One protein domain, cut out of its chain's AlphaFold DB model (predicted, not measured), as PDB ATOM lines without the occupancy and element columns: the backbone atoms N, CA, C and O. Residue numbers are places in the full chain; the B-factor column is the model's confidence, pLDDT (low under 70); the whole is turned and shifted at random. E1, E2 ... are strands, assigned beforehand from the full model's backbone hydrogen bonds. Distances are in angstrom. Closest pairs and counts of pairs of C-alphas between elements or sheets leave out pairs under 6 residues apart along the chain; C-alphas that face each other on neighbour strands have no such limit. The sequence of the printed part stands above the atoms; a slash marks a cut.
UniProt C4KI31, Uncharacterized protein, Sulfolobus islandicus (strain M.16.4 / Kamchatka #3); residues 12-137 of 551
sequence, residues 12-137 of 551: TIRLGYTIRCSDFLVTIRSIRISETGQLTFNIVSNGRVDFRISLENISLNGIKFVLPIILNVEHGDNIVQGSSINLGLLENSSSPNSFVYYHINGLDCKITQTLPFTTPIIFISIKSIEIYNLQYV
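Overview. This is residues 12 to 137 of the 551 residues of an uncharacterized protein of Sulfolobus islandicus (strain M.16.4 / Kamchatka #3) (UniProt C4KI31). One long, twisted sheet folds back on itself into two leaves that face each other, E3 E2 E1 E6 and E8 E4 E5, with E7 as the hinge; it is not closed, for its edge strands E3 and E5 stay apart. Residues 66 to 86, with no named element, loop round the outside from E5 to E6. The printed part has 126 residues, no named helix and strands E1 to E8 in chain order, all strand by class; the mixed sheet runs E3 E2 E1 E6 E7 E8 E4 E5. It is compact, radius of gyration of the C-alphas 14.9 A, spanning 50 by 29 by 24 A.

Along the chain. Find C-alpha 12 at (2.104, 55.835, 164.224), where E1, residues 12 to 21, begins. E2 is 24 to 33, E3 39 to 45 and E5 63 to 65; E4, 50 to 60, is 28.4 A long. After E6, 87 to 92, follow E7, 95 to 112, for 41.7 A. E8, 121 to 133, covers 33.6 A and ends at C-alpha 133, (13.174, 60.369, 159.160).

Arrangement. Start at E7, which bends by 71 degrees at residue 106. With E8 it forms an antiparallel hairpin, N 103 to O 130 at 2.8 A. E6, E7 and E8 form a meander, each strand the antiparallel neighbour of the one before, and so do E1, E2 and E3. Look at N 90 and O 98, 2.8 A, for E6 and E7, and N 14 and O 89, 2.9 A, for antiparallel E1 and E6. E8 and E4 are parallel, N 54 to O 124 at 2.9 A.

Size, cuts and confidence. The C-alphas of Pro 116 and Tyr 136, the two farthest apart, are 51.2 A apart. The printed part has no cut; the link E5 to E6 is long. Mean pLDDT of the printed part is 70.1; look for low values at residues 61 to 85, among others.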
ATOM      1  N   THR A  12       2.872  54.683 163.736       78.88
ATOM      2  CA  THR A  12       2.104  55.835 164.224       78.88
ATOM      3  C   THR A  12       2.966  57.081 164.149       78.88
ATOM      4  O   THR A  12       4.076  57.119 164.670       78.88
ATOM      5  N   ILE A  13       2.450  58.116 163.499       79.81
ATOM      6  CA  ILE A  13       3.089  59.423 163.411       79.81
ATOM      7  C   ILE A  13       2.228  60.385 164.210       79.81
ATOM      8  O   ILE A  13       1.127  60.716 163.776       79.81
ATOM      9  N   ARG A  14       2.704  60.822 165.376       78.44
ATOM     10  CA  ARG A  14       2.031  61.860 166.164       78.44
ATOM     11  C   ARG A  14       2.373  63.231 165.604       78.44
ATOM     12  O   ARG A  14       3.529  63.508 165.296       78.44
ATOM     13  N   LEU A  15       1.354  64.060 165.458       79.56
ATOM     14  CA  LEU A  15       1.364  65.368 164.820       79.56
ATOM     15  C   LEU A  15       0.602  66.360 165.709       79.56
ATOM     16  O   LEU A  15      -0.217  65.973 166.538       79.56
ATOM     17  N   GLY A  16       0.841  67.649 165.503       71.56
ATOM     18  CA  GLY A  16       0.093  68.733 166.147       71.56
ATOM     19  C   GLY A  16      -0.458  69.716 165.120       71.56
ATOM     20  O   GLY A  16      -0.414  70.920 165.343       71.56
ATOM     21  N   TYR A  17      -0.883  69.234 163.949       77.94
ATOM     22  CA  TYR A  17      -1.187  70.118 162.826       77.94
ATOM     23  C   TYR A  17      -2.603  70.692 162.935       77.94
ATOM     24  O   TYR A  17      -3.581  69.984 162.686       77.94
ATOM     25  N   THR A  18      -2.715  71.970 163.299       80.31
ATOM     26  CA  THR A  18      -3.998  72.670 163.439       80.31
ATOM     27  C   THR A  18      -4.354  73.479 162.194       80.31
ATOM     28  O   THR A  18      -3.562  74.263 161.676       80.31
ATOM     29  N   ILE A  19      -5.594  73.318 161.745       82.81
ATOM     30  CA  ILE A  19      -6.201  73.976 160.594       82.81
ATOM     31  C   ILE A  19      -7.376  74.796 161.101       82.81
ATOM     32  O   ILE A  19      -8.251  74.281 161.800       82.81
ATOM     33  N   ARG A  20      -7.430  76.069 160.715       82.44
ATOM     34  CA  ARG A  20      -8.625  76.884 160.915       82.44
ATOM     35  C   ARG A  20      -9.511  76.785 159.682       82.44
ATOM     36  O   ARG A  20      -9.110  77.186 158.596       82.44
ATOM     37  N   CYS A  21     -10.719  76.277 159.871       80.62
ATOM     38  CA  CYS A  21     -11.740  76.179 158.842       80.62
ATOM     39  C   CYS A  21     -12.949  76.982 159.335       80.62
ATOM     40  O   CYS A  21     -13.699  76.525 160.194       80.62
ATOM     41  N   SER A  22     -13.104  78.220 158.853       82.50
ATOM     42  CA  SER A  22     -14.083  79.184 159.387       82.50
ATOM     43  C   SER A  22     -13.947  79.365 160.915       82.50
ATOM     44  O   SER A  22     -12.896  79.809 161.393       82.50
ATOM     45  N   ASP A  23     -14.983  78.994 161.676       81.38
ATOM     46  CA  ASP A  23     -15.038  79.073 163.141       81.38
ATOM     47  C   ASP A  23     -14.567  77.782 163.826       81.38
ATOM     48  O   ASP A  23     -14.431  77.724 165.052       81.38
ATOM     49  N   PHE A  24     -14.277  76.744 163.038       78.94
ATOM     50  CA  PHE A  24     -13.773  75.480 163.541       78.94
ATOM     51  C   PHE A  24     -12.248  75.455 163.527       78.94
ATOM     52  O   PHE A  24     -11.594  75.802 162.539       78.94
ATOM     53  N   LEU A  25     -11.678  75.004 164.637       80.94
ATOM     54  CA  LEU A  25     -10.285  74.597 164.733       80.94
ATOM     55  C   LEU A  25     -10.254  73.080 164.653       80.94
ATOM     56  O   LEU A  25     -10.931  72.417 165.434       80.94
ATOM     57  N   VAL A  26      -9.490  72.556 163.704       79.56
ATOM     58  CA  VAL A  26      -9.347  71.125 163.445       79.56
ATOM     59  C   VAL A  26      -7.879  70.760 163.590       79.56
ATOM     60  O   VAL A  26      -7.049  71.273 162.848       79.56
ATOM     61  N   THR A  27      -7.546  69.869 164.514       81.12
ATOM     62  CA  THR A  27      -6.171  69.421 164.754       81.12
ATOM     63  C   THR A  27      -6.014  67.964 164.344       81.12
ATOM     64  O   THR A  27      -6.675  67.092 164.904       81.12
ATOM     65  N   ILE A  28      -5.107  67.685 163.406       83.38
ATOM     66  CA  ILE A  28      -4.669  66.323 163.084       83.38
ATOM     67  C   ILE A  28      -3.615  65.923 164.119       83.38
ATOM     68  O   ILE A  28      -2.499  66.445 164.110       83.38
ATOM     69  N   ARG A  29      -3.983  65.007 165.018       80.38
ATOM     70  CA  ARG A  29      -3.153  64.534 166.135       80.38
ATOM     71  C   ARG A  29      -2.220  63.399 165.775       80.38
ATOM     72  O   ARG A  29      -1.144  63.271 166.343       80.38
ATOM     73  N   SER A  30      -2.654  62.495 164.912       81.94
ATOM     74  CA  SER A  30      -1.781  61.422 164.453       81.94
ATOM     75  C   SER A  30      -2.268  60.804 163.159       81.94
ATOM     76  O   SER A  30      -3.451  60.867 162.823       81.94
ATOM     77  N   ILE A  31      -1.331  60.193 162.444       83.56
ATOM     78  CA  ILE A  31      -1.587  59.348 161.286       83.56
ATOM     79  C   ILE A  31      -1.033  57.971 161.624       83.56
ATOM     80  O   ILE A  31       0.161  57.835 161.893       83.56
ATOM     81  N   ARG A  32      -1.889  56.951 161.623       80.94
ATOM     82  CA  ARG A  32      -1.472  55.552 161.742       80.94
ATOM     83  C   ARG A  32      -1.496  54.898 160.376       80.94
ATOM     84  O   ARG A  32      -2.480  55.024 159.651       80.94
ATOM     85  N   ILE A  33      -0.425  54.193 160.049       77.62
ATOM     86  CA  ILE A  33      -0.293  53.390 158.841       77.62
ATOM     87  C   ILE A  33      -0.287  51.928 159.281       77.62
ATOM     88  O   ILE A  33       0.643  51.488 159.961       77.62
ATOM     89  N   SER A  34      -1.348  51.201 158.935       71.62
ATOM     90  CA  SER A  34      -1.470  49.778 159.241       71.62
ATOM     91  C   SER A  34      -0.611  48.921 158.309       71.62
ATOM     92  O   SER A  34      -0.138  49.367 157.261       71.62
ATOM     93  N   GLU A  35      -0.482  47.641 158.650       68.31
ATOM     94  CA  GLU A  35       0.205  46.637 157.831       68.31
ATOM     95  C   GLU A  35      -0.438  46.429 156.452       68.31
ATOM     96  O   GLU A  35       0.250  46.134 155.478       68.31
ATOM     97  N   THR A  36      -1.758  46.614 156.351       64.50
ATOM     98  CA  THR A  36      -2.499  46.558 155.079       64.50
ATOM     99  C   THR A  36      -2.361  47.850 154.271       64.50
ATOM    100  O   THR A  36      -2.933  47.973 153.189       64.50
ATOM    101  N   GLY A  37      -1.606  48.820 154.800       62.75
ATOM    102  CA  GLY A  37      -1.494  50.172 154.284       62.75
ATOM    103  C   GLY A  37      -2.754  51.010 154.510       62.75
ATOM    104  O   GLY A  37      -2.960  52.031 153.861       62.75
ATOM    105  N   GLN A  38      -3.613  50.612 155.445       69.88
ATOM    106  CA  GLN A  38      -4.734  51.442 155.851       69.88
ATOM    107  C   GLN A  38      -4.214  52.672 156.600       69.88
ATOM    108  O   GLN A  38      -3.471  52.552 157.573       69.88
ATOM    109  N   LEU A  39      -4.635  53.855 156.159       71.38
ATOM    110  CA  LEU A  39      -4.309  55.121 156.812       71.38
ATOM    111  C   LEU A  39      -5.446  55.553 157.732       71.38
ATOM    112  O   LEU A  39      -6.535  55.842 157.251       71.38
ATOM    113  N   THR A  40      -5.175  55.648 159.031       77.50
ATOM    114  CA  THR A  40      -6.112  56.167 160.037       77.50
ATOM    115  C   THR A  40      -5.659  57.546 160.510       77.50
ATOM    116  O   THR A  40      -4.507  57.705 160.909       77.50
ATOM    117  N   PHE A  41      -6.557  58.534 160.505       79.25
ATOM    118  CA  PHE A  41      -6.279  59.895 160.971       79.25
ATOM    119  C   PHE A  41      -6.978  60.158 162.304       79.25
ATOM    120  O   PHE A  41      -8.201  60.176 162.364       79.25
ATOM    121  N   ASN A  42      -6.223  60.444 163.360       80.69
ATOM    122  CA  ASN A  42      -6.801  60.935 164.608       80.69
ATOM    123  C   ASN A  42      -6.956  62.461 164.522       80.69
ATOM    124  O   ASN A  42      -5.958  63.166 164.355       80.69
ATOM    125  N   ILE A  43      -8.191  62.963 164.596       78.62
ATOM    126  CA  ILE A  43      -8.525  64.375 164.373       78.62
ATOM    127  C   ILE A  43      -9.431  64.882 165.475       78.62
ATOM    128  O   ILE A  43     -10.397  64.226 165.827       78.62
ATOM    129  N   VAL A  44      -9.159  66.086 165.962       80.25
ATOM    130  CA  VAL A  44      -9.921  66.716 167.039       80.25
ATOM    131  C   VAL A  44     -10.418  68.095 166.617       80.25
ATOM    132  O   VAL A  44      -9.696  68.810 165.925       80.25
ATOM    133  N   SER A  45     -11.621  68.494 167.045       79.31
ATOM    134  CA  SER A  45     -12.191  69.822 166.773       79.31
ATOM    135  C   SER A  45     -12.846  70.497 167.972       79.31
ATOM    136  O   SER A  45     -13.294  69.840 168.901       79.31
ATOM    137  N   ASN A  46     -12.987  71.827 167.902       81.00
ATOM    138  CA  ASN A  46     -13.709  72.664 168.885       81.00
ATOM    139  C   ASN A  46     -15.238  72.598 168.799       81.00
ATOM    140  O   ASN A  46     -15.920  73.440 169.378       81.00
ATOM    141  N   GLY A  47     -15.794  71.625 168.090       75.12
ATOM    142  CA  GLY A  47     -17.233  71.477 167.948       75.12
ATOM    143  C   GLY A  47     -17.607  70.139 167.332       75.12
ATOM    144  O   GLY A  47     -16.746  69.406 166.842       75.12
ATOM    145  N   ARG A  48     -18.911  69.837 167.351       77.94
ATOM    146  CA  ARG A  48     -19.477  68.664 166.676       77.94
ATOM    147  C   ARG A  48     -19.507  68.907 165.172       77.94
ATOM    148  O   ARG A  48     -20.314  69.703 164.693       77.94
ATOM    149  N   VAL A  49     -18.631  68.217 164.459       75.88
ATOM    150  CA  VAL A  49     -18.489  68.264 163.003       75.88
ATOM    151  C   VAL A  49     -18.246  66.859 162.484       75.88
ATOM    152  O   VAL A  49     -17.528  66.075 163.099       75.88
ATOM    153  N   ASP A  50     -18.813  66.570 161.321       79.50
ATOM    154  CA  ASP A  50     -18.474  65.367 160.575       79.50
ATOM    155  C   ASP A  50     -17.283  65.665 159.665       79.50
ATOM    156  O   ASP A  50     -17.175  66.753 159.095       79.50
ATOM    157  N   PHE A  51     -16.389  64.697 159.487       76.94
ATOM    158  CA  PHE A  51     -15.182  64.885 158.688       76.94
ATOM    159  C   PHE A  51     -15.171  63.998 157.454       76.94
ATOM    160  O   PHE A  51     -15.508  62.814 157.500       76.94
ATOM    161  N   ARG A  52     -14.697  64.566 156.347       74.94
ATOM    162  CA  ARG A  52     -14.309  63.827 155.147       74.94
ATOM    163  C   ARG A  52     -12.919  64.261 154.734       74.94
ATOM    164  O   ARG A  52     -12.666  65.452 154.595       74.94
ATOM    165  N   ILE A  53     -12.028  63.301 154.519       74.50
ATOM    166  CA  ILE A  53     -10.641  63.581 154.151       74.50
ATOM    167  C   ILE A  53     -10.317  62.888 152.840       74.50
ATOM    168  O   ILE A  53     -10.564  61.698 152.674       74.50
ATOM    169  N   SER A  54      -9.728  63.612 151.904       74.62
ATOM    170  CA  SER A  54      -9.108  63.005 150.731       74.62
ATOM    171  C   SER A  54      -7.606  63.201 150.823       74.62
ATOM    172  O   SER A  54      -7.160  64.331 150.994       74.62
ATOM    173  N   LEU A  55      -6.834  62.131 150.675       77.00
ATOM    174  CA  LEU A  55      -5.384  62.187 150.542       77.00
ATOM    175  C   LEU A  55      -5.013  61.584 149.183       77.00
ATOM    176  O   LEU A  55      -5.429  60.471 148.891       77.00
ATOM    177  N   GLU A  56      -4.272  62.291 148.330       76.75
ATOM    178  CA  GLU A  56      -3.905  61.712 147.025       76.75
ATOM    179  C   GLU A  56      -2.637  60.857 147.116       76.75
ATOM    180  O   GLU A  56      -2.555  59.802 146.494       76.75
ATOM    181  N   ASN A  57      -1.636  61.300 147.885       75.69
ATOM    182  CA  ASN A  57      -0.340  60.626 147.983       75.69
ATOM    183  C   ASN A  57       0.246  60.701 149.397       75.69
ATOM    184  O   ASN A  57       0.252  61.761 150.017       75.69
ATOM    185  N   ILE A  58       0.860  59.620 149.875       77.56
ATOM    186  CA  ILE A  58       1.753  59.658 151.041       77.56
ATOM    187  C   ILE A  58       3.119  59.107 150.654       77.56
ATOM    188  O   ILE A  58       3.209  58.160 149.872       77.56
ATOM    189  N   SER A  59       4.189  59.697 151.176       74.88
ATOM    190  CA  SER A  59       5.529  59.152 151.021       74.88
ATOM    191  C   SER A  59       6.307  59.150 152.329       74.88
ATOM    192  O   SER A  59       6.190  60.073 153.129       74.88
ATOM    193  N   LEU A  60       7.105  58.102 152.540       73.94
ATOM    194  CA  LEU A  60       8.027  57.969 153.669       73.94
ATOM    195  C   LEU A  60       9.443  57.826 153.115       73.94
ATOM    196  O   LEU A  60       9.717  56.888 152.368       73.94
ATOM    197  N   ASN A  61      10.340  58.753 153.452       69.69
ATOM    198  CA  ASN A  61      11.708  58.823 152.925       69.69
ATOM    199  C   ASN A  61      11.757  58.729 151.382       69.69
ATOM    200  O   ASN A  61      12.619  58.061 150.816       69.69
ATOM    201  N   GLY A  62      10.790  59.352 150.700       62.28
ATOM    202  CA  GLY A  62      10.668  59.330 149.236       62.28
ATOM    203  C   GLY A  62      10.005  58.078 148.642       62.28
ATOM    204  O   GLY A  62       9.742  58.048 147.440       62.28
ATOM    205  N   ILE A  63       9.677  57.063 149.449       59.72
ATOM    206  CA  ILE A  63       8.904  55.896 149.002       59.72
ATOM    207  C   ILE A  63       7.427  56.280 148.985       59.72
ATOM    208  O   ILE A  63       6.849  56.522 150.041       59.72
ATOM    209  N   LYS A  64       6.822  56.348 147.795       61.69
ATOM    210  CA  LYS A  64       5.390  56.636 147.628       61.69
ATOM    211  C   LYS A  64       4.551  55.408 147.952       61.69
ATOM    212  O   LYS A  64       4.838  54.319 147.458       61.69
ATOM    213  N   PHE A  65       3.474  55.612 148.693       59.69
ATOM    214  CA  PHE A  65       2.453  54.603 148.907       59.69
ATOM    215  C   PHE A  65       1.180  55.002 148.168       59.69
ATOM    216  O   PHE A  65       0.682  56.119 148.312       59.69
ATOM    217  N   VAL A  66       0.663  54.067 147.376       51.91
ATOM    218  CA  VAL A  66      -0.659  54.148 146.756       51.91
ATOM    219  C   VAL A  66      -1.530  53.190 147.547       51.91
ATOM    220  O   VAL A  66      -1.359  51.979 147.433       51.91
ATOM    221  N   LEU A  67      -2.375  53.718 148.428       54.66
ATOM    222  CA  LEU A  67      -3.090  52.904 149.405       54.66
ATOM    223  C   LEU A  67      -4.570  53.290 149.477       54.66
ATOM    224  O   LEU A  67      -4.898  54.469 149.334       54.66
ATOM    225  N   PRO A  68      -5.471  52.319 149.707       49.25
ATOM    226  CA  PRO A  68      -6.858  52.616 150.027       49.25
ATOM    227  C   PRO A  68      -6.931  53.346 151.376       49.25
ATOM    228  O   PRO A  68      -6.420  52.878 152.393       49.25
ATOM    229  N   ILE A  69      -7.577  54.510 151.385       53.69
ATOM    230  CA  ILE A  69      -7.731  55.344 152.581       53.69
ATOM    231  C   ILE A  69      -9.030  54.953 153.276       53.69
ATOM    232  O   ILE A  69     -10.108  55.122 152.710       53.69
ATOM    233  N   ILE A  70      -8.935  54.448 154.506       48.53
ATOM    234  CA  ILE A  70     -10.100  54.194 155.361       48.53
ATOM    235  C   ILE A  70     -10.011  55.147 156.544       48.53
ATOM    236  O   ILE A  70      -9.193  54.971 157.442       48.53
ATOM    237  N   LEU A  71     -10.867  56.162 156.534       50.69
ATOM    238  CA  LEU A  71     -10.903  57.191 157.561       50.69
ATOM    239  C   LEU A  71     -11.660  56.694 158.788       50.69
ATOM    240  O   LEU A  71     -12.882  56.581 158.753       50.69
ATOM    241  N   ASN A  72     -10.941  56.484 159.884       49.06
ATOM    242  CA  ASN A  72     -11.548  56.437 161.207       49.06
ATOM    243  C   ASN A  72     -11.285  57.774 161.885       49.06
ATOM    244  O   ASN A  72     -10.129  58.141 162.067       49.06
ATOM    245  N   VAL A  73     -12.353  58.501 162.213       52.34
ATOM    246  CA  VAL A  73     -12.289  59.815 162.852       52.34
ATOM    247  C   VAL A  73     -12.768  59.666 164.289       52.34
ATOM    248  O   VAL A  73     -13.943  59.399 164.528       52.34
ATOM    249  N   GLU A  74     -11.864  59.828 165.249       50.31
ATOM    250  CA  GLU A  74     -12.202  59.811 166.674       50.31
ATOM    251  C   GLU A  74     -12.564  61.223 167.137       50.31
ATOM    252  O   GLU A  74     -11.754  62.133 167.031       50.31
ATOM    253  N   HIS A  75     -13.777  61.426 167.653       51.38
ATOM    254  CA  HIS A  75     -14.158  62.704 168.258       51.38
ATOM    255  C   HIS A  75     -13.556  62.802 169.665       51.38
ATOM    256  O   HIS A  75     -13.871  61.985 170.528       51.38
ATOM    257  N   GLY A  76     -12.696  63.794 169.897       51.19
ATOM    258  CA  GLY A  76     -12.144  64.100 171.216       51.19
ATOM    259  C   GLY A  76     -12.514  65.510 171.671       51.19
ATOM    260  O   GLY A  76     -12.587  66.416 170.849       51.19
ATOM    261  N   ASP A  77     -12.698  65.708 172.977       41.72
ATOM    262  CA  ASP A  77     -13.067  67.014 173.557       41.72
ATOM    263  C   ASP A  77     -11.852  67.888 173.931       41.72
ATOM    264  O   ASP A  77     -11.991  69.065 174.260       41.72
ATOM    265  N   ASN A  78     -10.633  67.345 173.858       45.22
ATOM    266  CA  ASN A  78      -9.420  68.061 174.253       45.22
ATOM    267  C   ASN A  78      -8.731  68.655 173.028       45.22
ATOM    268  O   ASN A  78      -8.076  67.921 172.296       45.22
ATOM    269  N   ILE A  79      -8.797  69.965 172.815       45.94
ATOM    270  CA  ILE A  79      -7.981  70.626 171.788       45.94
ATOM    271  C   ILE A  79      -6.674  71.064 172.417       45.94
ATOM    272  O   ILE A  79      -6.661  71.894 173.322       45.94
ATOM    273  N   VAL A  80      -5.570  70.553 171.886       46.12
ATOM    274  CA  VAL A  80      -4.270  71.184 172.094       46.12
ATOM    275  C   VAL A  80      -4.148  72.235 170.995       46.12
ATOM    276  O   VAL A  80      -4.108  71.885 169.813       46.12
ATOM    277  N   GLN A  81      -4.189  73.519 171.361       41.84
ATOM    278  CA  GLN A  81      -3.792  74.592 170.451       41.84
ATOM    279  C   GLN A  81      -2.276  74.495 170.277       41.84
ATOM    280  O   GLN A  81      -1.519  74.963 171.119       41.84
ATOM    281  N   GLY A  82      -1.844  73.828 169.210       42.56
ATOM    282  CA  GLY A  82      -0.447  73.787 168.802       42.56
ATOM    283  C   GLY A  82      -0.169  74.857 167.755       42.56
ATOM    284  O   GLY A  82      -1.019  75.168 166.918       42.56
ATOM    285  N   SER A  83       1.041  75.412 167.766       47.84
ATOM    286  CA  SER A  83       1.599  76.025 166.563       47.84
ATOM    287  C   SER A  83       1.660  74.970 165.448       47.84
ATOM    288  O   SER A  83       1.748  73.771 165.711       47.84
ATOM    289  N   SER A  84       1.575  75.385 164.181       58.00
ATOM    290  CA  SER A  84       1.738  74.481 163.036       58.00
ATOM    291  C   SER A  84       3.197  74.016 162.963       58.00
ATOM    292  O   SER A  84       4.018  74.595 162.249       58.00
ATOM    293  N   ILE A  85       3.546  73.015 163.766       62.47
ATOM    294  CA  ILE A  85       4.898  72.476 163.826       62.47
ATOM    295  C   ILE A  85       4.996  71.380 162.771       62.47
ATOM    296  O   ILE A  85       4.364  70.336 162.908       62.47
ATOM    297  N   ASN A  86       5.836  71.578 161.755       70.88
ATOM    298  CA  ASN A  86       6.197  70.560 160.755       70.88
ATOM    299  C   ASN A  86       7.164  69.503 161.338       70.88
ATOM    300  O   ASN A  86       8.182  69.160 160.740       70.88
ATOM    301  N   LEU A  87       6.887  69.033 162.555       70.62
ATOM    302  CA  LEU A  87       7.631  68.008 163.278       70.62
ATOM    303  C   LEU A  87       6.645  67.019 163.898       70.62
ATOM    304  O   LEU A  87       5.668  67.428 164.524       70.62
ATOM    305  N   GLY A  88       6.909  65.730 163.731       69.94
ATOM    306  CA  GLY A  88       6.132  64.660 164.336       69.94
ATOM    307  C   GLY A  88       7.003  63.672 165.097       69.94
ATOM    308  O   GLY A  88       8.225  63.625 164.921       69.94
ATOM    309  N   LEU A  89       6.361  62.860 165.932       70.50
ATOM    310  CA  LEU A  89       6.993  61.730 166.604       70.50
ATOM    311  C   LEU A  89       6.625  60.445 165.868       70.50
ATOM    312  O   LEU A  89       5.446  60.113 165.744       70.50
ATOM    313  N   LEU A  90       7.634  59.735 165.377       75.31
ATOM    314  CA  LEU A  90       7.476  58.413 164.800       75.31
ATOM    315  C   LEU A  90       7.586  57.366 165.900       75.31
ATOM    316  O   LEU A  90       8.671  57.120 166.436       75.31
ATOM    317  N   GLU A  91       6.458  56.726 166.170       69.06
ATOM    318  CA  GLU A  91       6.346  55.572 167.042       69.06
ATOM    319  C   GLU A  91       6.315  54.317 166.177       69.06
ATOM    320  O   GLU A  91       5.436  54.111 165.334       69.06
ATOM    321  N   ASN A  92       7.322  53.481 166.380       67.38
ATOM    322  CA  ASN A  92       7.432  52.171 165.770       67.38
ATOM    323  C   ASN A  92       7.608  51.178 166.915       67.38
ATOM    324  O   ASN A  92       8.401  51.429 167.820       67.38
ATOM    325  N   SER A  93       6.929  50.035 166.860       58.03
ATOM    326  CA  SER A  93       6.914  49.006 167.914       58.03
ATOM    327  C   SER A  93       8.273  48.340 168.203       58.03
ATOM    328  O   SER A  93       8.340  47.285 168.826       58.03
ATOM    329  N   SER A  94       9.378  48.908 167.720       50.69
ATOM    330  CA  SER A  94      10.687  48.262 167.676       50.69
ATOM    331  C   SER A  94      11.914  49.148 167.678       50.69
ATOM    332  O   SER A  94      13.029  48.632 167.744       50.69
ATOM    333  N   SER A  95      11.730  50.455 167.586       55.19
ATOM    334  CA  SER A  95      12.817  51.418 167.661       55.19
ATOM    335  C   SER A  95      12.447  52.476 168.687       55.19
ATOM    336  O   SER A  95      11.258  52.753 168.845       55.19
ATOM    337  N   PRO A  96      13.434  53.087 169.362       58.81
ATOM    338  CA  PRO A  96      13.160  54.251 170.190       58.81
ATOM    339  C   PRO A  96      12.414  55.305 169.364       58.81
ATOM    340  O   PRO A  96      12.686  55.466 168.168       58.81
ATOM    341  N   ASN A  97      11.464  55.984 170.010       64.50
ATOM    342  CA  ASN A  97      10.704  57.076 169.414       64.50
ATOM    343  C   ASN A  97      11.671  58.050 168.728       64.50
ATOM    344  O   ASN A  97      12.662  58.478 169.322       64.50
ATOM    345  N   SER A  98      11.413  58.351 167.454       67.69
ATOM    346  CA  SER A  98      12.298  59.190 166.641       67.69
ATOM    347  C   SER A  98      11.539  60.383 166.088       67.69
ATOM    348  O   SER A  98      10.365  60.274 165.739       67.69
ATOM    349  N   PHE A  99      12.199  61.535 166.012       70.88
ATOM    350  CA  PHE A  99      11.595  62.706 165.393       70.88
ATOM    351  C   PHE A  99      11.596  62.560 163.870       70.88
ATOM    352  O   PHE A  99      12.595  62.174 163.255       70.88
ATOM    353  N   VAL A 100      10.466  62.896 163.262       73.25
ATOM    354  CA  VAL A 100      10.296  62.950 161.812       73.25
ATOM    355  C   VAL A 100       9.906  64.356 161.400       73.25
ATOM    356  O   VAL A 100       9.095  65.013 162.049       73.25
ATOM    357  N   TYR A 101      10.469  64.809 160.289       75.56
ATOM    358  CA  TYR A 101       9.939  65.969 159.593       75.56
ATOM    359  C   TYR A 101       8.778  65.506 158.723       75.56
ATOM    360  O   TYR A 101       8.871  64.461 158.075       75.56
ATOM    361  N   TYR A 102       7.688  66.263 158.700       77.50
ATOM    362  CA  TYR A 102       6.586  65.994 157.788       77.50
ATOM    363  C   TYR A 102       6.193  67.267 157.053       77.50
ATOM    364  O   TYR A 102       6.256  68.365 157.601       77.50
ATOM    365  N   HIS A 103       5.775  67.104 155.807       76.94
ATOM    366  CA  HIS A 103       5.348  68.191 154.949       76.94
ATOM    367  C   HIS A 103       3.999  67.845 154.324       76.94
ATOM    368  O   HIS A 103       3.855  66.809 153.670       76.94
ATOM    369  N   ILE A 104       3.000  68.696 154.564       79.25
ATOM    370  CA  ILE A 104       1.642  68.541 154.033       79.25
ATOM    371  C   ILE A 104       1.466  69.531 152.885       79.25
ATOM    372  O   ILE A 104       1.430  70.742 153.084       79.25
ATOM    373  N   ASN A 105       1.332  69.000 151.677       79.31
ATOM    374  CA  ASN A 105       1.203  69.755 150.441       79.31
ATOM    375  C   ASN A 105      -0.240  69.767 149.940       79.31
ATOM    376  O   ASN A 105      -0.932  68.748 149.977       79.31
ATOM    377  N   GLY A 106      -0.654  70.911 149.384       77.94
ATOM    378  CA  GLY A 106      -1.964  71.078 148.748       77.94
ATOM    379  C   GLY A 106      -3.124  70.817 149.703       77.94
ATOM    380  O   GLY A 106      -4.041  70.081 149.354       77.94
ATOM    381  N   LEU A 107      -3.033  71.369 150.913       80.94
ATOM    382  CA  LEU A 107      -4.098  71.317 151.899       80.94
ATOM    383  C   LEU A 107      -5.205  72.319 151.538       80.94
ATOM    384  O   LEU A 107      -4.954  73.521 151.489       80.94
ATOM    385  N   ASP A 108      -6.424  71.830 151.342       80.38
ATOM    386  CA  ASP A 108      -7.636  72.634 151.163       80.38
ATOM    387  C   ASP A 108      -8.670  72.214 152.218       80.38
ATOM    388  O   ASP A 108      -8.866  71.022 152.457       80.38
ATOM    389  N   CYS A 109      -9.320  73.181 152.867       81.06
ATOM    390  CA  CYS A 109     -10.382  72.918 153.837       81.06
ATOM    391  C   CYS A 109     -11.653  73.652 153.433       81.06
ATOM    392  O   CYS A 109     -11.658  74.873 153.275       81.06
ATOM    393  N   LYS A 110     -12.749  72.904 153.310       83.38
ATOM    394  CA  LYS A 110     -14.067  73.435 152.956       83.38
ATOM    395  C   LYS A 110     -15.109  72.951 153.942       83.38
ATOM    396  O   LYS A 110     -15.147  71.778 154.295       83.38
ATOM    397  N   ILE A 111     -15.991  73.854 154.348       81.62
ATOM    398  CA  ILE A 111     -17.161  73.510 155.153       81.62
ATOM    399  C   ILE A 111     -18.367  73.486 154.240       81.62
ATOM    400  O   ILE A 111     -18.605  74.422 153.479       81.62
ATOM    401  N   THR A 112     -19.153  72.427 154.360       79.38
ATOM    402  CA  THR A 112     -20.445  72.324 153.688       79.38
ATOM    403  C   THR A 112     -21.504  72.174 154.764       79.38
ATOM    404  O   THR A 112     -21.571  71.155 155.451       79.38
ATOM    405  N   GLN A 113     -22.317  73.213 154.935       71.88
ATOM    406  CA  GLN A 113     -23.566  73.130 155.681       71.88
ATOM    407  C   GLN A 113     -24.671  72.832 154.680       71.88
ATOM    408  O   GLN A 113     -24.989  73.662 153.833       71.88
ATOM    409  N   THR A 114     -25.228  71.626 154.738       58.56
ATOM    410  CA  THR A 114     -26.304  71.234 153.826       58.56
ATOM    411  C   THR A 114     -27.656  71.798 154.256       58.56
ATOM    412  O   THR A 114     -28.457  72.130 153.388       58.56
ATOM    413  N   LEU A 115     -27.917  71.950 155.563       68.06
ATOM    414  CA  LEU A 115     -29.188  72.438 156.110       68.06
ATOM    415  C   LEU A 115     -28.998  73.120 157.486       68.06
ATOM    416  O   LEU A 115     -28.064  72.776 158.211       68.06
ATOM    417  N   PRO A 116     -29.914  74.017 157.906       56.62
ATOM    418  CA  PRO A 116     -29.826  74.774 159.166       56.62
ATOM    419  C   PRO A 116     -29.879  73.939 160.464       56.62
ATOM    420  O   PRO A 116     -29.760  74.499 161.548       56.62
ATOM    421  N   PHE A 117     -30.020  72.613 160.376       68.31
ATOM    422  CA  PHE A 117     -30.079  71.699 161.529       68.31
ATOM    423  C   PHE A 117     -29.188  70.457 161.377       68.31
ATOM    424  O   PHE A 117     -29.306  69.515 162.156       68.31
ATOM    425  N   THR A 118     -28.318  70.420 160.365       74.69
ATOM    426  CA  THR A 118     -27.381  69.304 160.161       74.69
ATOM    427  C   THR A 118     -26.023  69.636 160.754       74.69
ATOM    428  O   THR A 118     -25.578  70.781 160.660       74.69
ATOM    429  N   THR A 119     -25.352  68.633 161.324       78.88
ATOM    430  CA  THR A 119     -23.944  68.742 161.714       78.88
ATOM    431  C   THR A 119     -23.122  69.231 160.517       78.88
ATOM    432  O   THR A 119     -23.268  68.697 159.413       78.88
ATOM    433  N   PRO A 120     -22.312  70.293 160.674       80.81
ATOM    434  CA  PRO A 120     -21.468  70.768 159.590       80.81
ATOM    435  C   PRO A 120     -20.484  69.670 159.180       80.81
ATOM    436  O   PRO A 120     -19.876  69.029 160.037       80.81
ATOM    437  N   ILE A 121     -20.318  69.479 157.868       81.62
ATOM    438  CA  ILE A 121     -19.338  68.539 157.322       81.62
ATOM    439  C   ILE A 121     -18.107  69.330 156.879       81.62
ATOM    440  O   ILE A 121     -18.199  70.189 155.994       81.62
ATOM    441  N   ILE A 122     -16.957  69.023 157.473       82.06
ATOM    442  CA  ILE A 122     -15.653  69.566 157.095       82.06
ATOM    443  C   ILE A 122     -14.979  68.605 156.113       82.06
ATOM    444  O   ILE A 122     -14.697  67.450 156.432       82.06
ATOM    445  N   PHE A 123     -14.702  69.104 154.913       80.12
ATOM    446  CA  PHE A 123     -13.929  68.425 153.883       80.12
ATOM    447  C   PHE A 123     -12.484  68.916 153.923       80.12
ATOM    448  O   PHE A 123     -12.228  70.099 153.708       80.12
ATOM    449  N   ILE A 124     -11.551  68.002 154.161       81.31
ATOM    450  CA  ILE A 124     -10.110  68.255 154.163       81.31
ATOM    451  C   ILE A 124      -9.511  67.532 152.959       81.31
ATOM    452  O   ILE A 124      -9.534  66.306 152.888       81.31
ATOM    453  N   SER A 125      -8.978  68.272 151.997       79.25
ATOM    454  CA  SER A 125      -8.247  67.701 150.872       79.25
ATOM    455  C   SER A 125      -6.754  67.898 151.072       79.25
ATOM    456  O   SER A 125      -6.322  68.995 151.401       79.25
ATOM    457  N   ILE A 126      -5.973  66.833 150.913       82.75
ATOM    458  CA  ILE A 126      -4.520  66.824 151.042       82.75
ATOM    459  C   ILE A 126      -3.941  66.222 149.766       82.75
ATOM    460  O   ILE A 126      -4.123  65.036 149.482       82.75
ATOM    461  N   LYS A 127      -3.198  67.019 149.002       80.00
ATOM    462  CA  LYS A 127      -2.536  66.535 147.787       80.00
ATOM    463  C   LYS A 127      -1.433  65.530 148.109       80.00
ATOM    464  O   LYS A 127      -1.359  64.461 147.507       80.00
ATOM    465  N   SER A 128      -0.559  65.844 149.063       80.38
ATOM    466  CA  SER A 128       0.435  64.869 149.500       80.38
ATOM    467  C   SER A 128       0.941  65.087 150.916       80.38
ATOM    468  O   SER A 128       1.039  66.220 151.375       80.38
ATOM    469  N   ILE A 129       1.322  63.995 151.578       80.94
ATOM    470  CA  ILE A 129       2.060  64.016 152.844       80.94
ATOM    471  C   ILE A 129       3.424  63.375 152.610       80.94
ATOM    472  O   ILE A 129       3.512  62.233 152.164       80.94
ATOM    473  N   GLU A 130       4.493  64.103 152.900       80.31
ATOM    474  CA  GLU A 130       5.870  63.620 152.786       80.31
ATOM    475  C   GLU A 130       6.481  63.552 154.181       80.31
ATOM    476  O   GLU A 130       6.520  64.555 154.887       80.31
ATOM    477  N   ILE A 131       6.921  62.369 154.603       77.06
ATOM    478  CA  ILE A 131       7.499  62.128 155.927       77.06
ATOM    479  C   ILE A 131       8.960  61.734 155.752       77.06
ATOM    480  O   ILE A 131       9.283  60.804 155.012       77.06
ATOM    481  N   TYR A 132       9.844  62.412 156.469       72.00
ATOM    482  CA  TYR A 132      11.285  62.218 156.413       72.00
ATOM    483  C   TYR A 132      11.817  61.887 157.805       72.00
ATOM    484  O   TYR A 132      11.632  62.643 158.760       72.00
ATOM    485  N   ASN A 133      12.504  60.754 157.927       68.31
ATOM    486  CA  ASN A 133      13.174  60.369 159.160       68.31
ATOM    487  C   ASN A 133      14.444  61.206 159.358       68.31
ATOM    488  O   ASN A 133      15.337  61.210 158.509       68.31
ATOM    489  N   LEU A 134      14.528  61.912 160.491       61.28
ATOM    490  CA  LEU A 134      15.616  62.848 160.777       61.28
ATOM    491  C   LEU A 134      16.964  62.171 161.054       61.28
ATOM    492  O   LEU A 134      17.975  62.868 161.101       61.28
ATOM    493  N   GLN A 135      17.029  60.834 161.126       52.72
ATOM    494  CA  GLN A 135      18.302  60.095 161.176       52.72
ATOM    495  C   GLN A 135      19.261  60.430 160.010       52.72
ATOM    496  O   GLN A 135      20.454  60.147 160.102       52.72
ATOM    497  N   TYR A 136      18.772  61.062 158.936       41.31
ATOM    498  CA  TYR A 136      19.558  61.441 157.757       41.31
ATOM    499  C   TYR A 136      19.930  62.936 157.668       41.31
ATOM    500  O   TYR A 136      20.633  63.323 156.734       41.31
ATOM    501  N   VAL A 137      19.517  63.785 158.619       48.31
ATOM    502  CA  VAL A 137      19.866  65.220 158.625       48.31
ATOM    503  C   VAL A 137      21.118  65.436 159.483       48.31
ATOM    504  O   VAL A 137      21.054  65.463 160.707       48.31
TER     505      VAL A 137